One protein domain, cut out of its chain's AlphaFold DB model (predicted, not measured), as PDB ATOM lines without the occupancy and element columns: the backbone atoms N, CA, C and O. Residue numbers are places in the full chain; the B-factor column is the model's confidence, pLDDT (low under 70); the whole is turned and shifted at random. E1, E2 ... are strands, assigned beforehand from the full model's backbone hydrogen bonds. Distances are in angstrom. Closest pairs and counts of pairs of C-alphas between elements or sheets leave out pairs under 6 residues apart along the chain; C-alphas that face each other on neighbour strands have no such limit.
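AT A GLANCE: This is residues 55 to 119 of the 120 residues of an uncharacterized protein of candidate division WOR-1 bacterium RIFOXYC2_FULL_46_14 (UniProt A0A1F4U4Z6). This is a small sandwich of two sheets face to face: a strongly twisted sheet of four strands, E2 E3 E4 E5, covered on one face by a sheet of three strands, E1 E7 E6, whose strands cross it at 49 degrees. The chain passes between the sheets at the links E1 to E2 and E5 to E6. The 65 printed residues hold seven named strands, E1 to E7 in chain order, and no named helix; both sheets are antiparallel and the class is all strand. The whole is compact, with a radius of gyration of the C-alphas of 10.4 A and spans of 32 by 24 by 18 A.

HOW THE PARTS SIT: Begin in the larger sheet with E3, residues 69 to 77, and its antiparallel neighbour E4, residues 83 to 88; N 74 and O 85 are 2.8 A apart, within hydrogen-bond range. E2, residues 64 to 66, is an edge strand and pairs with E3 over residues 69 to 71, with N 64 and O 71 at 2.8 A. At the other edge is E5, residues 91 to 96, with N 86 and O 93 at 2.8 A across E4 and E5. These four form a meander, each strand the antiparallel neighbour of the one before. Now look in the other sheet at its inner strand E7, residues 113 to 118. E1, residues 55 to 58, is its neighbour at 163 degrees, with N 57 and O 114 at 2.8 A; E6, residues 104 to 109, is the other, with N 107 and O 115 at 2.8 A, and E6 and E7 form a hairpin. Across the sandwich, the closest C-alphas of E1 and E3 are those of Leu 57 and Leu 73, 5.7 A apart; those of E5 and E6 are Ala 96 and Val 106, 6.9 A apart.

IN THESE COORDINATES: Find C-alpha 69 at (150.786, 155.428, 160.822); from there E3, the longest strand, runs 24.7 A to C-alpha 77 at (154.397, 148.733, 137.310). E4 is 15.7 A long, E5 16.7 A and E2 6.6 A. E1 begins at C-alpha 55 at (143.803, 145.886, 153.608) and is 9.9 A long. E6 is 13.5 A long, and E7 runs 16.6 A to C-alpha 118 at (148.466, 140.678, 158.015).

THE WHOLE: The two C-alphas farthest apart are those of Lys 67 and Ala 80, 32.2 A. The printed part has no cut. No link is long; the link E5 to E6, with 7 residues, is short, and the others are tight. The mean pLDDT of the printed part is 94.9, and no printed residue is under 70.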
ATOM      1  N   ILE A  55     143.865 144.499 154.066       94.06
ATOM      2  CA  ILE A  55     143.803 145.886 153.608       94.06
ATOM      3  C   ILE A  55     143.794 145.875 152.080       94.06
ATOM      4  O   ILE A  55     144.653 145.254 151.459       94.06
ATOM      5  N   GLY A  56     142.826 146.563 151.481       95.31
ATOM      6  CA  GLY A  56     142.848 146.893 150.059       95.31
ATOM      7  C   GLY A  56     143.399 148.300 149.873       95.31
ATOM      8  O   GLY A  56     142.941 149.224 150.540       95.31
ATOM      9  N   LEU A  57     144.375 148.455 148.984       97.31
ATOM     10  CA  LEU A  57     144.878 149.750 148.544       97.31
ATOM     11  C   LEU A  57     144.489 149.957 147.088       97.31
ATOM     12  O   LEU A  57     144.753 149.088 146.258       97.31
ATOM     13  N   THR A  58     143.917 151.112 146.774       97.44
ATOM     14  CA  THR A  58     143.519 151.477 145.411       97.44
ATOM     15  C   THR A  58     144.325 152.688 144.960       97.44
ATOM     16  O   THR A  58     144.561 153.612 145.737       97.44
ATOM     17  N   LEU A  59     144.783 152.681 143.710       96.19
ATOM     18  CA  LEU A  59     145.616 153.752 143.170       96.19
ATOM     19  C   LEU A  59     144.819 155.063 143.118       96.19
ATOM     20  O   LEU A  59     143.741 155.106 142.528       96.19
ATOM     21  N   GLY A  60     145.362 156.121 143.727       92.44
ATOM     22  CA  GLY A  60     144.699 157.427 143.835       92.44
ATOM     23  C   GLY A  60     143.631 157.520 144.930       92.44
ATOM     24  O   GLY A  60     142.957 158.542 145.016       92.44
ATOM     25  N   ALA A  61     143.461 156.481 145.754       93.75
ATOM     26  CA  ALA A  61     142.607 156.541 146.934       93.75
ATOM     27  C   ALA A  61     143.337 157.152 148.141       93.75
ATOM     28  O   ALA A  61     144.567 157.267 148.165       93.75
ATOM     29  N   GLU A  62     142.552 157.500 149.159       93.75
ATOM     30  CA  GLU A  62     143.054 158.021 150.428       93.75
ATOM     31  C   GLU A  62     143.995 157.028 151.136       93.75
ATOM     32  O   GLU A  62     143.825 155.806 151.023       93.75
ATOM     33  N   PRO A  63     144.977 157.526 151.907       94.00
ATOM     34  CA  PRO A  63     145.831 156.685 152.729       94.00
ATOM     35  C   PRO A  63     145.033 155.862 153.740       94.00
ATOM     36  O   PRO A  63     144.156 156.365 154.440       94.00
ATOM     37  N   VAL A  64     145.389 154.586 153.869       92.81
ATOM     38  CA  VAL A  64     144.770 153.677 154.831       92.81
ATOM     39  C   VAL A  64     145.570 153.698 156.134       92.81
ATOM     40  O   VAL A  64     146.778 153.444 156.109       92.81
ATOM     41  N   PRO A  65     144.935 153.964 157.288       90.69
ATOM     42  CA  PRO A  65     145.626 153.959 158.568       90.69
ATOM     43  C   PRO A  65     146.015 152.531 158.985       90.69
ATOM     44  O   PRO A  65     145.254 151.574 158.835       90.69
ATOM     45  N   ILE A  66     147.213 152.398 159.545       89.31
ATOM     46  CA  ILE A  66     147.807 151.163 160.074       89.31
ATOM     47  C   ILE A  66     148.373 151.432 161.470       89.31
ATOM     48  O   ILE A  66     148.433 152.576 161.914       89.31
ATOM     49  N   LYS A  67     148.804 150.382 162.180       82.69
ATOM     50  CA  LYS A  67     149.262 150.491 163.581       82.69
ATOM     51  C   LYS A  67     150.262 151.633 163.809       82.69
ATOM     52  O   LYS A  67     150.142 152.355 164.791       82.69
ATOM     53  N   ASP A  68     151.227 151.763 162.906       83.38
ATOM     54  CA  ASP A  68     152.365 152.669 163.053       83.38
ATOM     55  C   ASP A  68     152.271 153.874 162.091       83.38
ATOM     56  O   ASP A  68     153.293 154.457 161.742       83.38
ATOM     57  N   GLY A  69     151.058 154.236 161.637       90.62
ATOM     58  CA  GLY A  69     150.786 155.428 160.822       90.62
ATOM     59  C   GLY A  69     149.835 155.165 159.649       90.62
ATOM     60  O   GLY A  69     148.698 154.762 159.877       90.62
ATOM     61  N   TYR A  70     150.262 155.373 158.402       92.75
ATOM     62  CA  TYR A  70     149.453 155.100 157.205       92.75
ATOM     63  C   TYR A  70     150.231 154.369 156.110       92.75
ATOM     64  O   TYR A  70     151.461 154.393 156.068       92.75
ATOM     65  N   ILE A  71     149.488 153.758 155.189       95.25
ATOM     66  CA  ILE A  71     149.991 153.234 153.921       95.25
ATOM     67  C   ILE A  71     149.081 153.672 152.769       95.25
ATOM     68  O   ILE A  71     147.860 153.671 152.904       95.25
ATOM     69  N   ARG A  72     149.656 154.031 151.622       96.38
ATOM     70  CA  ARG A  72     148.904 154.331 150.392       96.38
ATOM     71  C   ARG A  72     149.559 153.706 149.171       96.38
ATOM     72  O   ARG A  72     150.775 153.529 149.143       96.38
ATOM     73  N   LEU A  73     148.765 153.405 148.148       97.75
ATOM     74  CA  LEU A  73     149.275 152.980 146.846       97.75
ATOM     75  C   LEU A  73     149.568 154.216 145.991       97.75
ATOM     76  O   LEU A  73     148.661 154.982 145.673       97.75
ATOM     77  N   THR A  74     150.834 154.399 145.628       97.50
ATOM     78  CA  THR A  74     151.318 155.558 144.854       97.50
ATOM     79  C   THR A  74     151.551 155.239 143.383       97.50
ATOM     80  O   THR A  74     151.491 156.131 142.545       97.50
ATOM     81  N   GLY A  75     151.777 153.969 143.045       97.00
ATOM     82  CA  GLY A  75     152.005 153.555 141.669       97.00
ATOM     83  C   GLY A  75     151.985 152.045 141.493       97.00
ATOM     84  O   GLY A  75     152.054 151.286 142.460       97.00
ATOM     85  N   LEU A  76     151.899 151.619 140.236       96.88
ATOM     86  CA  LEU A  76     151.939 150.223 139.818       96.88
ATOM     87  C   LEU A  76     152.768 150.110 138.539       96.88
ATOM     88  O   LEU A  76     152.556 150.859 137.587       96.88
ATOM     89  N   LEU A  77     153.690 149.151 138.513       95.62
ATOM     90  CA  LEU A  77     154.397 148.733 137.310       95.62
ATOM     91  C   LEU A  77     153.719 147.466 136.790       95.62
ATOM     92  O   LEU A  77     153.779 146.413 137.427       95.62
ATOM     93  N   ALA A  78     153.044 147.588 135.650       90.94
ATOM     94  CA  ALA A  78     152.366 146.475 134.997       90.94
ATOM     95  C   ALA A  78     153.357 145.576 134.237       90.94
ATOM     96  O   ALA A  78     154.388 146.034 133.748       90.94
ATOM     97  N   GLY A  79     153.021 144.292 134.100       91.00
ATOM     98  CA  GLY A  79     153.816 143.322 133.350       91.00
ATOM     99  C   GLY A  79     153.567 141.888 133.808       91.00
ATOM    100  O   GLY A  79     152.664 141.626 134.598       91.00
ATOM    101  N   ALA A  80     154.399 140.958 133.333       91.25
ATOM    102  CA  ALA A  80     154.351 139.552 133.752       91.25
ATOM    103  C   ALA A  80     154.679 139.357 135.245       91.25
ATOM    104  O   ALA A  80     154.305 138.352 135.844       91.25
ATOM    105  N   SER A  81     155.386 140.314 135.845       93.75
ATOM    106  CA  SER A  81     155.707 140.351 137.271       93.75
ATOM    107  C   SER A  81     155.382 141.749 137.794       93.75
ATOM    108  O   SER A  81     156.234 142.635 137.716       93.75
ATOM    109  N   PRO A  82     154.130 141.989 138.221       95.94
ATOM    110  CA  PRO A  82     153.696 143.315 138.628       95.94
ATOM    111  C   PRO A  82     154.376 143.749 139.932       95.94
ATOM    112  O   PRO A  82     154.622 142.933 140.820       95.94
ATOM    113  N   ILE A  83     154.657 145.049 140.046       97.81
ATOM    114  CA  ILE A  83     155.269 145.663 141.234       97.81
ATOM    115  C   ILE A  83     154.390 146.822 141.695       97.81
ATOM    116  O   ILE A  83     154.013 147.684 140.902       97.81
ATOM    117  N   ALA A  84     154.087 146.868 142.987       98.12
ATOM    118  CA  ALA A  84     153.380 147.965 143.623       98.12
ATOM    119  C   ALA A  84     154.369 148.964 144.224       98.12
ATOM    120  O   ALA A  84     155.325 148.579 144.886       98.12
ATOM    121  N   CYS A  85     154.121 150.253 144.029       98.00
ATOM    122  CA  CYS A  85     154.826 151.333 144.710       98.00
ATOM    123  C   CYS A  85     153.915 151.862 145.813       98.00
ATOM    124  O   CYS A  85     152.893 152.496 145.543       98.00
ATOM    125  N   VAL A  86     154.265 151.597 147.061       97.62
ATOM    126  CA  VAL A  86     153.504 152.021 148.234       97.62
ATOM    127  C   VAL A  86     154.266 153.098 148.984       97.62
ATOM    128  O   VAL A  86     155.490 153.118 148.984       97.62
ATOM    129  N   GLU A  87     153.546 153.998 149.632       97.19
ATOM    130  CA  GLU A  87     154.132 154.953 150.562       97.19
ATOM    131  C   GLU A  87     153.648 154.648 151.969       97.19
ATOM    132  O   GLU A  87     152.455 154.448 152.187       97.19
ATOM    133  N   ILE A  88     154.584 154.638 152.912       95.00
ATOM    134  CA  ILE A  88     154.350 154.369 154.324       95.00
ATOM    135  C   ILE A  88     154.908 155.551 155.098       95.00
ATOM    136  O   ILE A  88     156.121 155.770 155.094       95.00
ATOM    137  N   ASN A  89     154.044 156.322 155.757       93.31
ATOM    138  CA  ASN A  89     154.456 157.495 156.539       93.31
ATOM    139  C   ASN A  89     155.387 158.449 155.763       93.31
ATOM    140  O   ASN A  89     156.429 158.865 156.272       93.31
ATOM    141  N   GLY A  90     155.059 158.722 154.499       92.69
ATOM    142  CA  GLY A  90     155.841 159.593 153.619       92.69
ATOM    143  C   GLY A  90     157.052 158.932 152.953       92.69
ATOM    144  O   GLY A  90     157.735 159.581 152.167       92.69
ATOM    145  N   LYS A  91     157.345 157.652 153.227       94.44
ATOM    146  CA  LYS A  91     158.459 156.921 152.600       94.44
ATOM    147  C   LYS A  91     157.957 155.970 151.522       94.44
ATOM    148  O   LYS A  91     157.183 155.064 151.819       94.44
ATOM    149  N   GLY A  92     158.426 156.155 150.291       95.69
ATOM    150  CA  GLY A  92     158.134 155.259 149.172       95.69
ATOM    151  C   GLY A  92     158.895 153.932 149.258       95.69
ATOM    152  O   GLY A  92     160.066 153.901 149.632       95.69
ATOM    153  N   GLN A  93     158.236 152.839 148.883       96.62
ATOM    154  CA  GLN A  93     158.793 151.493 148.792       96.62
ATOM    155  C   GLN A  93     158.150 150.745 147.614       96.62
ATOM    156  O   GLN A  93     156.934 150.774 147.437       96.62
ATOM    157  N   SER A  94     158.955 150.046 146.816       97.75
ATOM    158  CA  SER A  94     158.468 149.104 145.802       97.75
ATOM    159  C   SER A  94     158.360 147.697 146.387       97.75
ATOM    160  O   SER A  94     159.295 147.260 147.057       97.75
ATOM    161  N   VAL A  95     157.261 146.995 146.117       97.94
ATOM    162  CA  VAL A  95     156.999 145.641 146.614       97.94
ATOM    163  C   VAL A  95     156.334 144.764 145.554       97.94
ATOM    164  O   VAL A  95     155.425 145.199 144.844       97.94
ATOM    165  N   ALA A  96     156.785 143.521 145.448       98.06
ATOM    166  CA  ALA A  96     156.200 142.482 144.612       98.06
ATOM    167  C   ALA A  96     155.230 141.596 145.412       98.06
ATOM    168  O   ALA A  96     155.156 141.650 146.642       98.06
ATOM    169  N   GLU A  97     154.471 140.748 144.714       97.31
ATOM    170  CA  GLU A  97     153.642 139.741 145.378       97.31
ATOM    171  C   GLU A  97     154.483 138.833 146.288       97.31
ATOM    172  O   GLU A  97     155.583 138.411 145.935       97.31
ATOM    173  N   LYS A  98     153.913 138.484 147.445       97.44
ATOM    174  CA  LYS A  98     154.504 137.687 148.534       97.44
ATOM    175  C   LYS A  98     155.605 138.389 149.332       97.44
ATOM    176  O   LYS A  98     156.065 137.812 150.317       97.44
ATOM    177  N   GLU A  99     155.993 139.609 148.975       97.94
ATOM    178  CA  GLU A  99     156.913 140.402 149.790       97.94
ATOM    179  C   GLU A  99     156.215 141.014 151.009       97.94
ATOM    180  O   GLU A  99     154.987 141.150 151.063       97.94
ATOM    181  N   GLU A 100     157.019 141.362 152.014       96.38
ATOM    182  CA  GLU A 100     156.545 141.969 153.252       96.38
ATOM    183  C   GLU A 100     156.640 143.497 153.211       96.38
ATOM    184  O   GLU A 100     157.655 144.072 152.816       96.38
ATOM    185  N   VAL A 101     155.592 144.152 153.706       94.81
ATOM    186  CA  VAL A 101     155.504 145.596 153.880       94.81
ATOM    187  C   VAL A 101     154.827 145.945 155.204       94.81
ATOM    188  O   VAL A 101     153.655 145.657 155.426       94.81
ATOM    189  N   ASN A 102     155.584 146.556 156.116       92.56
ATOM    190  CA  ASN A 102     155.120 147.011 157.433       92.56
ATOM    191  C   ASN A 102     154.263 145.983 158.219       92.56
ATOM    192  O   ASN A 102     153.224 146.316 158.791       92.56
ATOM    193  N   GLY A 103     154.687 144.714 158.229       92.81
ATOM    194  CA  GLY A 103     153.983 143.615 158.904       92.81
ATOM    195  C   GLY A 103     152.811 143.009 158.122       92.81
ATOM    196  O   GLY A 103     152.082 142.176 158.662       92.81
ATOM    197  N   TYR A 104     152.629 143.399 156.863       95.69
ATOM    198  CA  TYR A 104     151.695 142.797 155.917       95.69
ATOM    199  C   TYR A 104     152.445 142.066 154.808       95.69
ATOM    200  O   TYR A 104     153.549 142.448 154.450       95.69
ATOM    201  N   ILE A 105     151.832 141.039 154.232       97.62
ATOM    202  CA  ILE A 105     152.290 140.372 153.016       97.62
ATOM    203  C   ILE A 105     151.447 140.868 151.845       97.62
ATOM    204  O   ILE A 105     150.215 140.903 151.940       97.62
ATOM    205  N   VAL A 106     152.096 141.212 150.736       97.81
ATOM    206  CA  VAL A 106     151.415 141.529 149.478       97.81
ATOM    207  C   VAL A 106     150.793 140.249 148.928       97.81
ATOM    208  O   VAL A 106     151.482 139.372 148.416       97.81
ATOM    209  N   SER A 107     149.481 140.106 149.060       97.56
ATOM    210  CA  SER A 107     148.776 138.900 148.627       97.56
ATOM    211  C   SER A 107     148.495 138.898 147.131       97.56
ATOM    212  O   SER A 107     148.460 137.826 146.534       97.56
ATOM    213  N   GLN A 108     148.214 140.067 146.556       97.31
ATOM    214  CA  GLN A 108     147.850 140.200 145.151       97.31
ATOM    215  C   GLN A 108     148.106 141.622 144.660       97.31
ATOM    216  O   GLN A 108     147.786 142.582 145.367       97.31
ATOM    217  N   ILE A 109     148.605 141.744 143.431       97.75
ATOM    218  CA  ILE A 109     148.713 143.007 142.705       97.75
ATOM    219  C   ILE A 109     147.842 142.927 141.445       97.75
ATOM    220  O   ILE A 109     148.012 142.057 140.596       97.75
ATOM    221  N   LYS A 110     146.888 143.848 141.327       95.12
ATOM    222  CA  LYS A 110     146.013 144.031 140.161       95.12
ATOM    223  C   LYS A 110     146.313 145.372 139.496       95.12
ATOM    224  O   LYS A 110     147.077 146.177 140.013       95.12
ATOM    225  N   GLU A 111     145.653 145.639 138.373       90.88
ATOM    226  CA  GLU A 111     145.884 146.828 137.538       90.88
ATOM    227  C   GLU A 111     145.805 148.169 138.290       90.88
ATOM    228  O   GLU A 111     146.531 149.100 137.954       90.88
ATOM    229  N   LYS A 112     144.944 148.277 139.313       94.88
ATOM    230  CA  LYS A 112     144.781 149.496 140.133       94.88
ATOM    231  C   LYS A 112     144.668 149.225 141.629       94.88
ATOM    232  O   LYS A 112     144.382 150.141 142.394       94.88
ATOM    233  N   GLU A 113     144.850 147.976 142.040       96.31
ATOM    234  CA  GLU A 113     144.570 147.542 143.404       96.31
ATOM    235  C   GLU A 113     145.664 146.625 143.923       96.31
ATOM    236  O   GLU A 113     146.191 145.786 143.195       96.31
ATOM    237  N   VAL A 114     145.955 146.744 145.210       97.75
ATOM    238  CA  VAL A 114     146.869 145.863 145.930       97.75
ATOM    239  C   VAL A 114     146.168 145.356 147.174       97.75
ATOM    240  O   VAL A 114     145.598 146.133 147.937       97.75
ATOM    241  N   VAL A 115     146.221 144.045 147.389       97.56
ATOM    242  CA  VAL A 115     145.663 143.409 148.583       97.56
ATOM    243  C   VAL A 115     146.801 143.023 149.514       97.56
ATOM    244  O   VAL A 115     147.694 142.264 149.140       97.56
ATOM    245  N   LEU A 116     146.745 143.527 150.740       97.12
ATOM    246  CA  LEU A 116     147.695 143.255 151.809       97.12
ATOM    247  C   LEU A 116     147.036 142.388 152.884       97.12
ATOM    248  O   LEU A 116     145.931 142.681 153.335       97.12
ATOM    249  N   CYS A 117     147.730 141.349 153.333       96.19
ATOM    250  CA  CYS A 117     147.268 140.445 154.387       96.19
ATOM    251  C   CYS A 117     148.198 140.529 155.592       96.19
ATOM    252  O   CYS A 117     149.413 140.505 155.432       96.19
ATOM    253  N   LEU A 118     147.653 140.610 156.804       93.56
ATOM    254  CA  LEU A 118     148.466 140.678 158.015       93.56
ATOM    255  C   LEU A 118     149.340 139.419 158.132       93.56
ATOM    256  O   LEU A 118     148.831 138.296 158.037       93.56
ATOM    257  N   LYS A 119     150.645 139.608 158.349       91.12
ATOM    258  CA  LYS A 119     151.583 138.507 158.576       91.12
ATOM    259  C   LYS A 119     151.193 137.778 159.868       91.12
ATOM    260  O   LYS A 119     151.003 138.419 160.903       91.12
TER     261      LYS A 119